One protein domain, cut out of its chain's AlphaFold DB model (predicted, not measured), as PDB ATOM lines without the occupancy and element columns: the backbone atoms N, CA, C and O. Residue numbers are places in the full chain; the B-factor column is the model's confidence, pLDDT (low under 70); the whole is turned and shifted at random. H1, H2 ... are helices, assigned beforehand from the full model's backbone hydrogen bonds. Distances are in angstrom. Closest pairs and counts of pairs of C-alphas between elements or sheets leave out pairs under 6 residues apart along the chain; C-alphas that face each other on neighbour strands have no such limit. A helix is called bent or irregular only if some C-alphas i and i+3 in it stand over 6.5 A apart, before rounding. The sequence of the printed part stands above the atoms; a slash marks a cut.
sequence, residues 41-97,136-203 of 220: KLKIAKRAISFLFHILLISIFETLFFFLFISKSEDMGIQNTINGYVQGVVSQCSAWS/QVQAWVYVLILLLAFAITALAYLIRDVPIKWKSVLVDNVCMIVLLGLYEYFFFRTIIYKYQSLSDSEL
ATOM      1  N   LYS A  41     177.267 188.044 237.752       75.12
ATOM      2  CA  LYS A  41     175.966 187.778 238.391       75.12
ATOM      3  C   LYS A  41     175.709 186.291 238.664       75.12
ATOM      4  O   LYS A  41     175.253 185.936 239.745       75.12
ATOM      5  N   LEU A  42     176.049 185.413 237.721       72.75
ATOM      6  CA  LEU A  42     175.820 183.970 237.846       72.75
ATOM      7  C   LEU A  42     176.706 183.336 238.932       72.75
ATOM      8  O   LEU A  42     176.285 182.421 239.637       72.75
ATOM      9  N   LYS A  43     177.933 183.848 239.091       71.69
ATOM     10  CA  LYS A  43     178.860 183.388 240.134       71.69
ATOM     11  C   LYS A  43     178.390 183.805 241.524       71.69
ATOM     12  O   LYS A  43     178.480 183.002 242.445       71.69
ATOM     13  N   ILE A  44     177.884 185.033 241.658       78.12
ATOM     14  CA  ILE A  44     177.359 185.553 242.927       78.12
ATOM     15  C   ILE A  44     176.135 184.738 243.368       78.12
ATOM     16  O   ILE A  44     176.089 184.283 244.506       78.12
ATOM     17  N   ALA A  45     175.194 184.467 242.457       73.69
ATOM     18  CA  ALA A  45     173.972 183.720 242.773       73.69
ATOM     19  C   ALA A  45     174.247 182.299 243.302       73.69
ATOM     20  O   ALA A  45     173.681 181.897 244.313       73.69
ATOM     21  N   LYS A  46     175.166 181.557 242.670       74.12
ATOM     22  CA  LYS A  46     175.551 180.208 243.120       74.12
ATOM     23  C   LYS A  46     176.046 180.188 244.567       74.12
ATOM     24  O   LYS A  46     175.703 179.297 245.339       74.12
ATOM     25  N   ARG A  47     176.885 181.166 244.904       74.00
ATOM     26  CA  ARG A  47     177.472 181.297 246.240       74.00
ATOM     27  C   ARG A  47     176.404 181.622 247.265       74.00
ATOM     28  O   ARG A  47     176.363 180.968 248.296       74.00
ATOM     29  N   ALA A  48     175.515 182.558 246.933       78.06
ATOM     30  CA  ALA A  48     174.393 182.915 247.789       78.06
ATOM     31  C   ALA A  48     173.539 181.689 248.148       78.06
ATOM     32  O   ALA A  48     173.180 181.540 249.304       78.06
ATOM     33  N   ILE A  49     173.292 180.769 247.211       75.00
ATOM     34  CA  ILE A  49     172.498 179.550 247.461       75.00
ATOM     35  C   ILE A  49     173.206 178.585 248.409       75.00
ATOM     36  O   ILE A  49     172.615 178.160 249.394       75.00
ATOM     37  N   SER A  50     174.469 178.240 248.125       77.38
ATOM     38  CA  SER A  50     175.250 177.342 248.992       77.38
ATOM     39  C   SER A  50     175.357 177.892 250.412       77.38
ATOM     40  O   SER A  50     175.336 177.143 251.381       77.38
ATOM     41  N   PHE A  51     175.482 179.209 250.513       80.62
ATOM     42  CA  PHE A  51     175.581 179.926 251.766       80.62
ATOM     43  C   PHE A  51     174.243 179.976 252.519       80.62
ATOM     44  O   PHE A  51     174.194 179.614 253.691       80.62
ATOM     45  N   LEU A  52     173.150 180.339 251.839       79.88
ATOM     46  CA  LEU A  52     171.796 180.325 252.403       79.88
ATOM     47  C   LEU A  52     171.411 178.930 252.894       79.88
ATOM     48  O   LEU A  52     170.816 178.813 253.958       79.88
ATOM     49  N   PHE A  53     171.791 177.880 252.161       76.69
ATOM     50  CA  PHE A  53     171.587 176.500 252.594       76.69
ATOM     51  C   PHE A  53     172.304 176.197 253.909       76.69
ATOM     52  O   PHE A  53     171.729 175.587 254.802       76.69
ATOM     53  N   HIS A  54     173.560 176.628 254.037       83.62
ATOM     54  CA  HIS A  54     174.348 176.355 255.231       83.62
ATOM     55  C   HIS A  54     173.795 177.085 256.455       83.62
ATOM     56  O   HIS A  54     173.582 176.453 257.486       83.62
ATOM     57  N   ILE A  55     173.484 178.381 256.320       83.38
ATOM     58  CA  ILE A  55     172.824 179.123 257.402       83.38
ATOM     59  C   ILE A  55     171.488 178.472 257.736       83.38
ATOM     60  O   ILE A  55     171.201 178.294 258.906       83.38
ATOM     61  N   LEU A  56     170.702 178.046 256.745       81.19
ATOM     62  CA  LEU A  56     169.425 177.381 256.993       81.19
ATOM     63  C   LEU A  56     169.587 176.120 257.846       81.19
ATOM     64  O   LEU A  56     168.838 175.936 258.802       81.19
ATOM     65  N   LEU A  57     170.565 175.270 257.526       80.44
ATOM     66  CA  LEU A  57     170.843 174.068 258.308       80.44
ATOM     67  C   LEU A  57     171.268 174.400 259.739       80.44
ATOM     68  O   LEU A  57     170.757 173.781 260.671       80.44
ATOM     69  N   ILE A  58     172.155 175.383 259.914       88.69
ATOM     70  CA  ILE A  58     172.575 175.848 261.240       88.69
ATOM     71  C   ILE A  58     171.381 176.402 262.007       88.69
ATOM     72  O   ILE A  58     171.157 176.000 263.139       88.69
ATOM     73  N   SER A  59     170.559 177.248 261.388       86.81
ATOM     74  CA  SER A  59     169.397 177.841 262.043       86.81
ATOM     75  C   SER A  59     168.379 176.796 262.489       86.81
ATOM     76  O   SER A  59     167.832 176.903 263.586       86.81
ATOM     77  N   ILE A  60     168.132 175.768 261.669       84.62
ATOM     78  CA  ILE A  60     167.280 174.634 262.052       84.62
ATOM     79  C   ILE A  60     167.904 173.892 263.235       84.62
ATOM     80  O   ILE A  60     167.215 173.633 264.222       84.62
ATOM     81  N   PHE A  61     169.193 173.559 263.142       90.44
ATOM     82  CA  PHE A  61     169.902 172.842 264.194       90.44
ATOM     83  C   PHE A  61     169.903 173.616 265.513       90.44
ATOM     84  O   PHE A  61     169.497 173.055 266.521       90.44
ATOM     85  N   GLU A  62     170.289 174.891 265.519       88.44
ATOM     86  CA  GLU A  62     170.344 175.730 266.719       88.44
ATOM     87  C   GLU A  62     168.965 175.935 267.340       88.44
ATOM     88  O   GLU A  62     168.823 175.826 268.555       88.44
ATOM     89  N   THR A  63     167.929 176.155 266.524       88.69
ATOM     90  CA  THR A  63     166.554 176.280 267.031       88.69
ATOM     91  C   THR A  63     166.119 174.987 267.724       88.69
ATOM     92  O   THR A  63     165.599 175.021 268.838       88.69
ATOM     93  N   LEU A  64     166.362 173.828 267.103       90.75
ATOM     94  CA  LEU A  64     166.041 172.534 267.707       90.75
ATOM     95  C   LEU A  64     166.884 172.266 268.955       90.75
ATOM     96  O   LEU A  64     166.341 171.890 269.989       90.75
ATOM     97  N   PHE A  65     168.195 172.472 268.874       90.69
ATOM     98  CA  PHE A  65     169.132 172.237 269.963       90.69
ATOM     99  C   PHE A  65     168.805 173.110 271.177       90.69
ATOM    100  O   PHE A  65     168.720 172.605 272.295       90.69
ATOM    101  N   PHE A  66     168.529 174.396 270.970       92.50
ATOM    102  CA  PHE A  66     168.186 175.300 272.057       92.50
ATOM    103  C   PHE A  66     166.884 174.886 272.758       92.50
ATOM    104  O   PHE A  66     166.890 174.634 273.960       92.50
ATOM    105  N   PHE A  67     165.778 174.753 272.015       90.88
ATOM    106  CA  PHE A  67     164.461 174.515 272.620       90.88
ATOM    107  C   PHE A  67     164.216 173.067 273.065       90.88
ATOM    108  O   PHE A  67     163.367 172.834 273.926       90.88
ATOM    109  N   LEU A  68     164.892 172.079 272.471       90.31
ATOM    110  CA  LEU A  68     164.720 170.674 272.856       90.31
ATOM    111  C   LEU A  68     165.740 170.210 273.887       90.31
ATOM    112  O   LEU A  68     165.417 169.299 274.649       90.31
ATOM    113  N   PHE A  69     166.940 170.795 273.900       91.88
ATOM    114  CA  PHE A  69     168.026 170.342 274.761       91.88
ATOM    115  C   PHE A  69     168.427 171.391 275.796       91.88
ATOM    116  O   PHE A  69     168.294 171.115 276.983       91.88
ATOM    117  N   ILE A  70     168.871 172.583 275.380       92.44
ATOM    118  CA  ILE A  70     169.416 173.583 276.318       92.44
ATOM    119  C   ILE A  70     168.365 174.040 277.332       92.44
ATOM    120  O   ILE A  70     168.597 173.893 278.528       92.44
ATOM    121  N   SER A  71     167.196 174.497 276.876       91.56
ATOM    122  CA  SER A  71     166.128 174.983 277.762       91.56
ATOM    123  C   SER A  71     165.675 173.917 278.767       91.56
ATOM    124  O   SER A  71     165.524 174.179 279.956       91.56
ATOM    125  N   LYS A  72     165.520 172.668 278.308       92.38
ATOM    126  CA  LYS A  72     165.122 171.547 279.170       92.38
ATOM    127  C   LYS A  72     166.218 171.146 280.150       92.38
ATOM    128  O   LYS A  72     165.915 170.803 281.287       92.38
ATOM    129  N   SER A  73     167.473 171.140 279.704       93.38
ATOM    130  CA  SER A  73     168.618 170.812 280.552       93.38
ATOM    131  C   SER A  73     168.830 171.866 281.634       93.38
ATOM    132  O   SER A  73     169.217 171.513 282.744       93.38
ATOM    133  N   GLU A  74     168.587 173.138 281.324       93.81
ATOM    134  CA  GLU A  74     168.655 174.239 282.283       93.81
ATOM    135  C   GLU A  74     167.554 174.119 283.341       93.81
ATOM    136  O   GLU A  74     167.869 174.028 284.528       93.81
ATOM    137  N   ASP A  75     166.288 173.997 282.920       92.94
ATOM    138  CA  ASP A  75     165.153 173.813 283.836       92.94
ATOM    139  C   ASP A  75     165.373 172.592 284.751       92.94
ATOM    140  O   ASP A  75     165.170 172.663 285.965       92.94
ATOM    141  N   MET A  76     165.862 171.479 284.193       94.06
ATOM    142  CA  MET A  76     166.186 170.275 284.961       94.06
ATOM    143  C   MET A  76     167.362 170.492 285.922       94.06
ATOM    144  O   MET A  76     167.330 169.995 287.045       94.06
ATOM    145  N   GLY A  77     168.398 171.230 285.517       93.88
ATOM    146  CA  GLY A  77     169.540 171.558 286.373       93.88
ATOM    147  C   GLY A  77     169.138 172.399 287.586       93.88
ATOM    148  O   GLY A  77     169.553 172.099 288.711       93.88
ATOM    149  N   ILE A  78     168.279 173.398 287.374       94.75
ATOM    150  CA  ILE A  78     167.725 174.239 288.442       94.75
ATOM    151  C   ILE A  78     166.863 173.388 289.380       94.75
ATOM    152  O   ILE A  78     167.097 173.381 290.589       94.75
ATOM    153  N   GLN A  79     165.918 172.610 288.839       94.00
ATOM    154  CA  GLN A  79     165.060 171.737 289.646       94.00
ATOM    155  C   GLN A  79     165.869 170.723 290.454       94.00
ATOM    156  O   GLN A  79     165.614 170.554 291.639       94.00
ATOM    157  N   ASN A  80     166.881 170.087 289.861       95.94
ATOM    158  CA  ASN A  80     167.745 169.144 290.571       95.94
ATOM    159  C   ASN A  80     168.514 169.812 291.713       95.94
ATOM    160  O   ASN A  80     168.674 169.212 292.774       95.94
ATOM    161  N   THR A  81     168.966 171.050 291.515       95.00
ATOM    162  CA  THR A  81     169.671 171.814 292.551       95.00
ATOM    163  C   THR A  81     168.745 172.126 293.725       95.00
ATOM    164  O   THR A  81     169.094 171.862 294.874       95.00
ATOM    165  N   ILE A  82     167.530 172.602 293.442       93.75
ATOM    166  CA  ILE A  82     166.522 172.888 294.472       93.75
ATOM    167  C   ILE A  82     166.061 171.612 295.173       93.75
ATOM    168  O   ILE A  82     166.041 171.571 296.401       93.75
ATOM    169  N   ASN A  83     165.800 170.539 294.427       93.00
ATOM    170  CA  ASN A  83     165.485 169.233 295.000       93.00
ATOM    171  C   ASN A  83     166.615 168.755 295.918       93.00
ATOM    172  O   ASN A  83     166.336 168.240 296.988       93.00
ATOM    173  N   GLY A  84     167.883 168.983 295.560       95.25
ATOM    174  CA  GLY A  84     169.028 168.682 296.422       95.25
ATOM    175  C   GLY A  84     168.983 169.404 297.774       95.25
ATOM    176  O   GLY A  84     169.250 168.781 298.803       95.25
ATOM    177  N   TYR A  85     168.597 170.683 297.796       93.56
ATOM    178  CA  TYR A  85     168.423 171.440 299.042       93.56
ATOM    179  C   TYR A  85     167.211 170.963 299.852       93.56
ATOM    180  O   TYR A  85     167.305 170.779 301.067       93.56
ATOM    181  N   VAL A  86     166.083 170.719 299.185       94.88
ATOM    182  CA  VAL A  86     164.819 170.309 299.816       94.88
ATOM    183  C   VAL A  86     164.888 168.877 300.347       94.88
ATOM    184  O   VAL A  86     164.345 168.592 301.414       94.88
ATOM    185  N   GLN A  87     165.610 167.981 299.670       95.38
ATOM    186  CA  GLN A  87     165.737 166.571 300.044       95.38
ATOM    187  C   GLN A  87     166.276 166.393 301.468       95.38
ATOM    188  O   GLN A  87     165.883 165.457 302.167       95.38
ATOM    189  N   GLY A  88     167.150 167.294 301.930       93.12
ATOM    190  CA  GLY A  88     167.656 167.273 303.303       93.12
ATOM    191  C   GLY A  88     166.544 167.439 304.340       93.12
ATOM    192  O   GLY A  88     166.520 166.711 305.327       93.12
ATOM    193  N   VAL A  89     165.587 168.334 304.082       92.56
ATOM    194  CA  VAL A  89     164.415 168.551 304.945       92.56
ATOM    195  C   VAL A  89     163.429 167.400 304.786       92.56
ATOM    196  O   VAL A  89     163.012 166.789 305.766       92.56
ATOM    197  N   VAL A  90     163.112 167.048 303.541       95.62
ATOM    198  CA  VAL A  90     162.116 166.023 303.218       95.62
ATOM    199  C   VAL A  90     162.495 164.644 303.757       95.62
ATOM    200  O   VAL A  90     161.647 163.925 304.283       95.62
ATOM    201  N   SER A  91     163.777 164.279 303.707       95.88
ATOM    202  CA  SER A  91     164.252 163.005 304.265       95.88
ATOM    203  C   SER A  91     164.058 162.901 305.783       95.88
ATOM    204  O   SER A  91     163.874 161.796 306.297       95.88
ATOM    205  N   GLN A  92     164.031 164.029 306.501       95.12
ATOM    206  CA  GLN A  92     163.806 164.066 307.948       95.12
ATOM    207  C   GLN A  92     162.328 164.015 308.339       95.12
ATOM    208  O   GLN A  92     162.025 163.628 309.465       95.12
ATOM    209  N   CYS A  93     161.404 164.313 307.423       94.81
ATOM    210  CA  CYS A  93     159.972 164.332 307.723       94.81
ATOM    211  C   CYS A  93     159.445 162.991 308.250       94.81
ATOM    212  O   CYS A  93     158.576 162.957 309.115       94.81
ATOM    213  N   SER A  94     160.007 161.875 307.776       94.12
ATOM    214  CA  SER A  94     159.643 160.533 308.252       94.12
ATOM    215  C   SER A  94     160.044 160.254 309.707       94.12
ATOM    216  O   SER A  94     159.498 159.338 310.322       94.12
ATOM    217  N   ALA A  95     160.983 161.028 310.258       95.81
ATOM    218  CA  ALA A  95     161.443 160.905 311.636       95.81
ATOM    219  C   ALA A  95     160.651 161.786 312.614       95.81
ATOM    220  O   ALA A  95     160.774 161.597 313.824       95.81
ATOM    221  N   TRP A  96     159.851 162.736 312.121       95.56
ATOM    222  CA  TRP A  96     159.077 163.627 312.975       95.56
ATOM    223  C   TRP A  96     157.865 162.920 313.575       95.56
ATOM    224  O   TRP A  96     157.106 162.209 312.912       95.56
ATOM    225  N   SER A  97     157.652 163.158 314.862       96.12
ATOM    226  CA  SER A  97     156.401 162.827 315.524       96.12
ATOM    227  C   SER A  97     155.268 163.720 315.012       96.12
ATOM    228  O   SER A  97     155.481 164.833 314.534       96.12
ATOM    229  N   GLN A 136     159.656 180.744 270.719       91.81
ATOM    230  CA  GLN A 136     159.857 179.580 269.859       91.81
ATOM    231  C   GLN A 136     159.194 179.758 268.490       91.81
ATOM    232  O   GLN A 136     159.818 179.492 267.462       91.81
ATOM    233  N   VAL A 137     157.951 180.243 268.453       94.38
ATOM    234  CA  VAL A 137     157.252 180.568 267.201       94.38
ATOM    235  C   VAL A 137     158.034 181.620 266.418       94.38
ATOM    236  O   VAL A 137     158.248 181.460 265.218       94.38
ATOM    237  N   GLN A 138     158.525 182.664 267.088       91.50
ATOM    238  CA  GLN A 138     159.340 183.703 266.466       91.50
ATOM    239  C   GLN A 138     160.631 183.137 265.854       91.50
ATOM    240  O   GLN A 138     160.962 183.472 264.714       91.50
ATOM    241  N   ALA A 139     161.331 182.241 266.557       89.44
ATOM    242  CA  ALA A 139     162.512 181.565 266.022       89.44
ATOM    243  C   ALA A 139     162.181 180.749 264.757       89.44
ATOM    244  O   ALA A 139     162.877 180.857 263.744       89.44
ATOM    245  N   TRP A 140     161.068 180.007 264.761       91.88
ATOM    246  CA  TRP A 140     160.608 179.267 263.582       91.88
ATOM    247  C   TRP A 140     160.219 180.166 262.411       91.88
ATOM    248  O   TRP A 140     160.480 179.810 261.262       91.88
ATOM    249  N   VAL A 141     159.648 181.346 262.667       93.12
ATOM    250  CA  VAL A 141     159.378 182.338 261.618       93.12
ATOM    251  C   VAL A 141     160.681 182.794 260.954       93.12
ATOM    252  O   VAL A 141     160.730 182.882 259.727       93.12
ATOM    253  N   TYR A 142     161.761 183.013 261.714       87.75
ATOM    254  CA  TYR A 142     163.070 183.340 261.135       87.75
ATOM    255  C   TYR A 142     163.626 182.208 260.264       87.75
ATOM    256  O   TYR A 142     164.090 182.466 259.150       87.75
ATOM    257  N   VAL A 143     163.510 180.956 260.719       86.88
ATOM    258  CA  VAL A 143     163.887 179.774 259.927       86.88
ATOM    259  C   VAL A 143     163.058 179.685 258.641       86.88
ATOM    260  O   VAL A 143     163.611 179.445 257.568       86.88
ATOM    261  N   LEU A 144     161.746 179.925 258.713       92.94
ATOM    262  CA  LEU A 144     160.851 179.882 257.556       92.94
ATOM    263  C   LEU A 144     161.193 180.961 256.521       92.94
ATOM    264  O   LEU A 144     161.246 180.669 255.327       92.94
ATOM    265  N   ILE A 145     161.462 182.196 256.955       90.56
ATOM    266  CA  ILE A 145     161.881 183.285 256.059       90.56
ATOM    267  C   ILE A 145     163.173 182.905 255.326       90.56
ATOM    268  O   ILE A 145     163.284 183.095 254.112       90.56
ATOM    269  N   LEU A 146     164.133 182.320 256.044       83.12
ATOM    270  CA  LEU A 146     165.392 181.868 255.467       83.12
ATOM    271  C   LEU A 146     165.196 180.703 254.483       83.12
ATOM    272  O   LEU A 146     165.797 180.701 253.406       83.12
ATOM    273  N   LEU A 147     164.308 179.755 254.804       83.50
ATOM    274  CA  LEU A 147     163.925 178.650 253.924       83.50
ATOM    275  C   LEU A 147     163.309 179.163 252.616       83.50
ATOM    276  O   LEU A 147     163.677 178.694 251.540       83.50
ATOM    277  N   LEU A 148     162.408 180.146 252.692       91.62
ATOM    278  CA  LEU A 148     161.791 180.758 251.514       91.62
ATOM    279  C   LEU A 148     162.831 181.486 250.651       91.62
ATOM    280  O   LEU A 148     162.851 181.312 249.431       91.62
ATOM    281  N   ALA A 149     163.742 182.245 251.269       83.88
ATOM    282  CA  ALA A 149     164.844 182.894 250.560       83.88
ATOM    283  C   ALA A 149     165.762 181.869 249.862       83.88
ATOM    284  O   ALA A 149     166.160 182.055 248.705       83.88
ATOM    285  N   PHE A 150     166.059 180.752 250.528       78.75
ATOM    286  CA  PHE A 150     166.807 179.646 249.938       78.75
ATOM    287  C   PHE A 150     166.052 178.995 248.765       78.75
ATOM    288  O   PHE A 150     166.627 178.831 247.693       78.75
ATOM    289  N   ALA A 151     164.761 178.688 248.912       81.25
ATOM    290  CA  ALA A 151     163.962 178.050 247.866       81.25
ATOM    291  C   ALA A 151     163.875 178.905 246.590       81.25
ATOM    292  O   ALA A 151     164.084 178.397 245.486       81.25
ATOM    293  N   ILE A 152     163.644 180.218 246.734       86.06
ATOM    294  CA  ILE A 152     163.597 181.163 245.606       86.06
ATOM    295  C   ILE A 152     164.944 181.196 244.872       86.06
ATOM    296  O   ILE A 152     164.994 181.152 243.639       86.06
ATOM    297  N   THR A 153     166.051 181.255 245.618       77.38
ATOM    298  CA  THR A 153     167.389 181.313 245.018       77.38
ATOM    299  C   THR A 153     167.784 179.988 244.362       77.38
ATOM    300  O   THR A 153     168.303 180.000 243.245       77.38
ATOM    301  N   ALA A 154     167.474 178.850 244.988       71.50
ATOM    302  CA  ALA A 154     167.705 177.519 244.434       71.50
ATOM    303  C   ALA A 154     166.919 177.290 243.131       71.50
ATOM    304  O   ALA A 154     167.503 176.862 242.132       71.50
ATOM    305  N   LEU A 155     165.631 177.655 243.098       84.38
ATOM    306  CA  LEU A 155     164.787 177.549 241.904       84.38
ATOM    307  C   LEU A 155     165.348 178.374 240.737       84.38
ATOM    308  O   LEU A 155     165.476 177.872 239.621       84.38
ATOM    309  N   ALA A 156     165.762 179.616 241.000       79.31
ATOM    310  CA  ALA A 156     166.361 180.486 239.987       79.31
ATOM    311  C   ALA A 156     167.660 179.915 239.384       79.31
ATOM    312  O   ALA A 156     168.057 180.288 238.275       79.31
ATOM    313  N   TYR A 157     168.340 179.032 240.114       69.69
ATOM    314  CA  TYR A 157     169.610 178.444 239.712       69.69
ATOM    315  C   TYR A 157     169.472 177.098 239.007       69.69
ATOM    316  O   TYR A 157     170.230 176.850 238.070       69.69
ATOM    317  N   LEU A 158     168.493 176.269 239.386       75.12
ATOM    318  CA  LEU A 158     168.161 175.035 238.658       75.12
ATOM    319  C   LEU A 158     167.868 175.305 237.176       75.12
ATOM    320  O   LEU A 158     168.153 174.478 236.322       75.12
ATOM    321  N   ILE A 159     167.397 176.508 236.856       84.94
ATOM    322  CA  ILE A 159     167.109 176.945 235.488       84.94
ATOM    323  C   ILE A 159     168.398 177.279 234.683       84.94
ATOM    324  O   ILE A 159     168.313 177.549 233.488       84.94
ATOM    325  N   ARG A 160     169.608 177.315 235.283       76.19
ATOM    326  CA  ARG A 160     170.789 178.002 234.694       76.19
ATOM    327  C   ARG A 160     172.128 177.236 234.551       76.19
ATOM    328  O   ARG A 160     173.091 177.879 234.140       76.19
ATOM    329  N   ASP A 161     172.234 175.938 234.852       65.25
ATOM    330  CA  ASP A 161     173.398 175.042 234.584       65.25
ATOM    331  C   ASP A 161     174.832 175.642 234.703       65.25
ATOM    332  O   ASP A 161     175.444 176.098 233.730       65.25
ATOM    333  N   VAL A 162     175.449 175.609 235.903       60.16
ATOM    334  CA  VAL A 162     176.741 176.304 236.161       60.16
ATOM    335  C   VAL A 162     177.834 175.433 236.831       60.16
ATOM    336  O   VAL A 162     177.615 174.913 237.928       60.16
ATOM    337  N   PRO A 163     179.079 175.375 236.293       64.06
ATOM    338  CA  PRO A 163     180.216 174.620 236.861       64.06
ATOM    339  C   PRO A 163     181.015 175.360 237.965       64.06
ATOM    340  O   PRO A 163     180.884 176.574 238.132       64.06
ATOM    341  N   ILE A 164     181.843 174.631 238.735       50.72
ATOM    342  CA  ILE A 164     182.502 175.054 240.003       50.72
ATOM    343  C   ILE A 164     184.006 175.386 239.819       50.72
ATOM    344  O   ILE A 164     184.675 174.776 238.991       50.72
ATOM    345  N   LYS A 165     184.557 176.347 240.593       67.38
ATOM    346  CA  LYS A 165     186.007 176.669 240.670       67.38
ATOM    347  C   LYS A 165     186.490 176.850 242.122       67.38
ATOM    348  O   LYS A 165     185.836 177.545 242.887       67.38
ATOM    349  N   TRP A 166     187.685 176.355 242.454       50.72
ATOM    350  CA  TRP A 166     188.209 176.221 243.829       50.72
ATOM    351  C   TRP A 166     188.666 177.503 244.558       50.72
ATOM    352  O   TRP A 166     188.392 177.636 245.741       50.72
ATOM    353  N   LYS A 167     189.280 178.506 243.904       67.50
ATOM    354  CA  LYS A 167     189.654 179.779 244.588       67.50
ATOM    355  C   LYS A 167     188.445 180.567 245.125       67.50
ATOM    356  O   LYS A 167     188.582 181.384 246.023       67.50
ATOM    357  N   SER A 168     187.267 180.310 244.555       61.66
ATOM    358  CA  SER A 168     185.980 180.788 245.067       61.66
ATOM    359  C   SER A 168     185.710 180.245 246.461       61.66
ATOM    360  O   SER A 168     185.379 181.008 247.355       61.66
ATOM    361  N   VAL A 169     185.926 178.939 246.624       60.44
ATOM    362  CA  VAL A 169     185.559 178.164 247.807       60.44
ATOM    363  C   VAL A 169     186.233 178.728 249.055       60.44
ATOM    364  O   VAL A 169     185.584 178.849 250.083       60.44
ATOM    365  N   LEU A 170     187.498 179.154 248.971       62.12
ATOM    366  CA  LEU A 170     188.209 179.723 250.122       62.12
ATOM    367  C   LEU A 170     187.551 181.014 250.649       62.12
ATOM    368  O   LEU A 170     187.308 181.138 251.844       62.12
ATOM    369  N   VAL A 171     187.225 181.958 249.759       72.69
ATOM    370  CA  VAL A 171     186.547 183.216 250.132       72.69
ATOM    371  C   VAL A 171     185.138 182.935 250.649       72.69
ATOM    372  O   VAL A 171     184.683 183.576 251.593       72.69
ATOM    373  N   ASP A 172     184.469 181.952 250.048       65.00
ATOM    374  CA  ASP A 172     183.119 181.554 250.427       65.00
ATOM    375  C   ASP A 172     183.095 180.990 251.866       65.00
ATOM    376  O   ASP A 172     182.200 181.336 252.630       65.00
ATOM    377  N   ASN A 173     184.121 180.239 252.288       66.12
ATOM    378  CA  ASN A 173     184.247 179.745 253.668       66.12
ATOM    379  C   ASN A 173     184.535 180.858 254.692       66.12
ATOM    380  O   ASN A 173     183.961 180.853 255.776       66.12
ATOM    381  N   VAL A 174     185.383 181.841 254.371       71.12
ATOM    382  CA  VAL A 174     185.645 182.971 255.290       71.12
ATOM    383  C   VAL A 174     184.389 183.825 255.479       71.12
ATOM    384  O   VAL A 174     184.050 184.193 256.602       71.12
ATOM    385  N   CYS A 175     183.669 184.106 254.389       75.31
ATOM    386  CA  CYS A 175     182.388 184.811 254.439       75.31
ATOM    387  C   CYS A 175     181.361 184.038 255.282       75.31
ATOM    388  O   CYS A 175     180.649 184.631 256.090       75.31
ATOM    389  N   MET A 176     181.339 182.707 255.134       77.50
ATOM    390  CA  MET A 176     180.490 181.823 255.924       77.50
ATOM    391  C   MET A 176     180.759 181.955 257.423       77.50
ATOM    392  O   MET A 176     179.814 182.160 258.173       77.50
ATOM    393  N   ILE A 177     182.024 181.910 257.850       71.81
ATOM    394  CA  ILE A 177     182.402 182.025 259.269       71.81
ATOM    395  C   ILE A 177     181.942 183.362 259.868       71.81
ATOM    396  O   ILE A 177     181.369 183.386 260.952       71.81
ATOM    397  N   VAL A 178     182.152 184.481 259.165       75.62
ATOM    398  CA  VAL A 178     181.755 185.812 259.665       75.62
ATOM    399  C   VAL A 178     180.241 185.922 259.818       75.62
ATOM    400  O   VAL A 178     179.747 186.436 260.819       75.62
ATOM    401  N   LEU A 179     179.493 185.448 258.826       73.81
ATOM    402  CA  LEU A 179     178.035 185.512 258.862       73.81
ATOM    403  C   LEU A 179     177.427 184.531 259.860       73.81
ATOM    404  O   LEU A 179     176.396 184.853 260.440       73.81
ATOM    405  N   LEU A 180     178.074 183.390 260.089       81.19
ATOM    406  CA  LEU A 180     177.737 182.471 261.170       81.19
ATOM    407  C   LEU A 180     177.886 183.174 262.523       81.19
ATOM    408  O   LEU A 180     176.924 183.216 263.277       81.19
ATOM    409  N   GLY A 181     179.005 183.866 262.765       77.19
ATOM    410  CA  GLY A 181     179.174 184.661 263.987       77.19
ATOM    411  C   GLY A 181     178.143 185.790 264.141       77.19
ATOM    412  O   GLY A 181     177.676 186.061 265.247       77.19
ATOM    413  N   LEU A 182     177.734 186.444 263.044       82.62
ATOM    414  CA  LEU A 182     176.649 187.434 263.081       82.62
ATOM    415  C   LEU A 182     175.295 186.790 263.393       82.62
ATOM    416  O   LEU A 182     174.537 187.335 264.194       82.62
ATOM    417  N   TYR A 183     174.984 185.659 262.758       85.31
ATOM    418  CA  TYR A 183     173.754 184.913 263.002       85.31
ATOM    419  C   TYR A 183     173.667 184.470 264.462       85.31
ATOM    420  O   TYR A 183     172.682 184.800 265.117       85.31
ATOM    421  N   GLU A 184     174.720 183.837 264.983       79.88
ATOM    422  CA  GLU A 184     174.826 183.451 266.390       79.88
ATOM    423  C   GLU A 184     174.612 184.671 267.288       79.88
ATOM    424  O   GLU A 184     173.739 184.649 268.149       79.88
ATOM    425  N   TYR A 185     175.315 185.784 267.053       84.50
ATOM    426  CA  TYR A 185     175.125 187.006 267.841       84.50
ATOM    427  C   TYR A 185     173.656 187.466 267.878       84.50
ATOM    428  O   TYR A 185     173.133 187.810 268.943       84.50
ATOM    429  N   PHE A 186     172.966 187.460 266.733       85.94
ATOM    430  CA  PHE A 186     171.543 187.795 266.681       85.94
ATOM    431  C   PHE A 186     170.677 186.757 267.397       85.94
ATOM    432  O   PHE A 186     169.774 187.151 268.136       85.94
ATOM    433  N   PHE A 187     170.949 185.466 267.223       83.19
ATOM    434  CA  PHE A 187     170.233 184.383 267.891       83.19
ATOM    435  C   PHE A 187     170.374 184.485 269.414       83.19
ATOM    436  O   PHE A 187     169.368 184.524 270.124       83.19
ATOM    437  N   PHE A 188     171.592 184.683 269.921       84.56
ATOM    438  CA  PHE A 188     171.853 184.912 271.342       84.56
ATOM    439  C   PHE A 188     171.088 186.125 271.869       84.56
ATOM    440  O   PHE A 188     170.396 186.046 272.883       84.56
ATOM    441  N   ARG A 189     171.166 187.254 271.160       89.38
ATOM    442  CA  ARG A 189     170.559 188.504 271.625       89.38
ATOM    443  C   ARG A 189     169.034 188.502 271.586       89.38
ATOM    444  O   ARG A 189     168.403 189.184 272.391       89.38
ATOM    445  N   THR A 190     168.441 187.815 270.615       84.94
ATOM    446  CA  THR A 190     166.991 187.867 270.387       84.94
ATOM    447  C   THR A 190     166.247 186.701 271.009       84.94
ATOM    448  O   THR A 190     165.120 186.910 271.448       84.94
ATOM    449  N   ILE A 191     166.869 185.523 271.067       86.44
ATOM    450  CA  ILE A 191     166.268 184.299 271.590       86.44
ATOM    451  C   ILE A 191     166.860 183.993 272.964       86.44
ATOM    452  O   ILE A 191     166.160 184.121 273.962       86.44
ATOM    453  N   ILE A 192     168.155 183.681 273.046       83.44
ATOM    454  CA  ILE A 192     168.749 183.122 274.273       83.44
ATOM    455  C   ILE A 192     168.640 184.086 275.461       83.44
ATOM    456  O   ILE A 192     168.166 183.688 276.513       83.44
ATOM    457  N   TYR A 193     168.987 185.366 275.306       84.44
ATOM    458  CA  TYR A 193     168.896 186.327 276.417       84.44
ATOM    459  C   TYR A 193     167.473 186.732 276.798       84.44
ATOM    460  O   TYR A 193     167.279 187.353 277.839       84.44
ATOM    461  N   LYS A 194     166.488 186.446 275.946       88.12
ATOM    462  CA  LYS A 194     165.084 186.714 276.261       88.12
ATOM    463  C   LYS A 194     164.379 185.502 276.842       88.12
ATOM    464  O   LYS A 194     163.322 185.675 277.434       88.12
ATOM    465  N   TYR A 195     164.934 184.307 276.658       92.12
ATOM    466  CA  TYR A 195     164.401 183.093 277.247       92.12
ATOM    467  C   TYR A 195     164.270 183.253 278.763       92.12
ATOM    468  O   TYR A 195     165.188 183.722 279.434       92.12
ATOM    469  N   GLN A 196     163.101 182.885 279.281       91.50
ATOM    470  CA  GLN A 196     162.828 182.898 280.709       91.50
ATOM    471  C   GLN A 196     162.997 181.479 281.251       91.50
ATOM    472  O   GLN A 196     162.240 180.575 280.877       91.50
ATOM    473  N   SER A 197     163.989 181.296 282.122       93.56
ATOM    474  CA  SER A 197     164.165 180.084 282.927       93.56
ATOM    475  C   SER A 197     163.075 179.980 283.997       93.56
ATOM    476  O   SER A 197     162.260 180.895 284.147       93.56
ATOM    477  N   LEU A 198     163.053 178.871 284.744       93.81
ATOM    478  CA  LEU A 198     162.167 178.718 285.902       93.81
ATOM    479  C   LEU A 198     162.193 179.961 286.808       93.81
ATOM    480  O   LEU A 198     163.266 180.429 287.194       93.81
ATOM    481  N   SER A 199     161.010 180.481 287.124       95.31
ATOM    482  CA  SER A 199     160.842 181.629 288.016       95.31
ATOM    483  C   SER A 199     160.934 181.234 289.491       95.31
ATOM    484  O   SER A 199     160.645 180.094 289.857       95.31
ATOM    485  N   ASP A 200     161.257 182.198 290.356       96.25
ATOM    486  CA  ASP A 200     161.297 181.990 291.810       96.25
ATOM    487  C   ASP A 200     159.954 181.465 292.342       96.25
ATOM    488  O   ASP A 200     159.916 180.512 293.110       96.25
ATOM    489  N   SER A 201     158.831 181.992 291.844       97.00
ATOM    490  CA  SER A 201     157.501 181.516 292.240       97.00
ATOM    491  C   SER A 201     157.234 180.064 291.824       97.00
ATOM    492  O   SER A 201     156.610 179.325 292.581       97.00
ATOM    493  N   GLU A 202     157.703 179.621 290.649       96.25
ATOM    494  CA  GLU A 202     157.625 178.202 290.260       96.25
ATOM    495  C   GLU A 202     158.469 177.314 291.186       96.25
ATOM    496  O   GLU A 202     158.060 176.195 291.507       96.25
ATOM    497  N   LEU A 203     159.627 177.808 291.635       96.25
ATOM    498  CA  LEU A 203     160.480 177.103 292.589       96.25
ATOM    499  C   LEU A 203     159.823 176.992 293.961       96.25
ATOM    500  O   LEU A 203     159.742 175.886 294.493       96.25
TER     501      LEU A 203
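Overview. This is residues 41 to 97 and 136 to 203 of the 220 residues of an uncharacterized protein of viral metagenome (UniProt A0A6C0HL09). One very long helix, H1, makes the axis of a rod; it is bent but runs nearly straight, its arms H1a and H1b at 10 degrees. H2 packs along H1a on one side, H3 slants past it on another with residues 172 to 180 in contact, and residues 84 to 97 stick out at the far end. The printed part has 125 residues with four named helices, H1 to H4 in chain order, and no named strand: all helix. It is extended, with a radius of gyration of the C-alphas of 23.0 A and spans of 84 by 27 by 21 A.

Arrangement. H1, residues 41 to 93, was assigned as one helix by its hydrogen bonds but is bent, C-alphas 68 and 71 being 6.7 A apart; its arms are H1a, residues 41 to 68, and H1b, residues 71 to 93. H2, residues 136 to 158, touches H1a at a shallow tilt of 25 degrees, opposite ways; their closest C-alphas, of Leu 52 and Phe 150, are 5.6 A apart. H3, residues 166 to 190, touches H1a, the closest C-alphas being those of Phe 51 and Met 176 at 6.7 A; the tilt of 38 degrees is only just steep, the same way. H1a touches H3 with residues 47 to 55 alone, and H3 touches H1a with residues 172 to 180 alone. H2 and H3 are only just apart, 8.4 A at the closest. H4, residues 200 to 203, is close to but not clearly touching H1b; the closest C-alphas, of Ile 82 and Leu 203, are 7.6 A apart. Every O i to N i+4 pair is within hydrogen-bond range in H1a and H2, against 16 of 19 in H1b and 19 of 21 in H3; H4 is too short for one.

Along the chain. H1a begins at C-alpha 41, (175.966, 187.778, 238.391), and measures 40.1 A; H1b measures 32.4 A, with a kink of 44 degrees near residue 86. H2 measures 32.6 A, H3 35.9 A and H4 5.0 A, ending at C-alpha 203, (160.480, 177.103, 292.589).

Size, cuts and confidence. The C-alphas of Ser 97 and Asp 161, the two farthest apart, are 83.6 A apart. Residues 98 to 135 are not printed, and C-alphas 97 and 136 are 48.8 A apart across the cut. The links H2 to H3 and H3 to H4 are short. Mean pLDDT of the printed part is 84.1; residues 157, 161 to 170 and 172 to 173 are under 70.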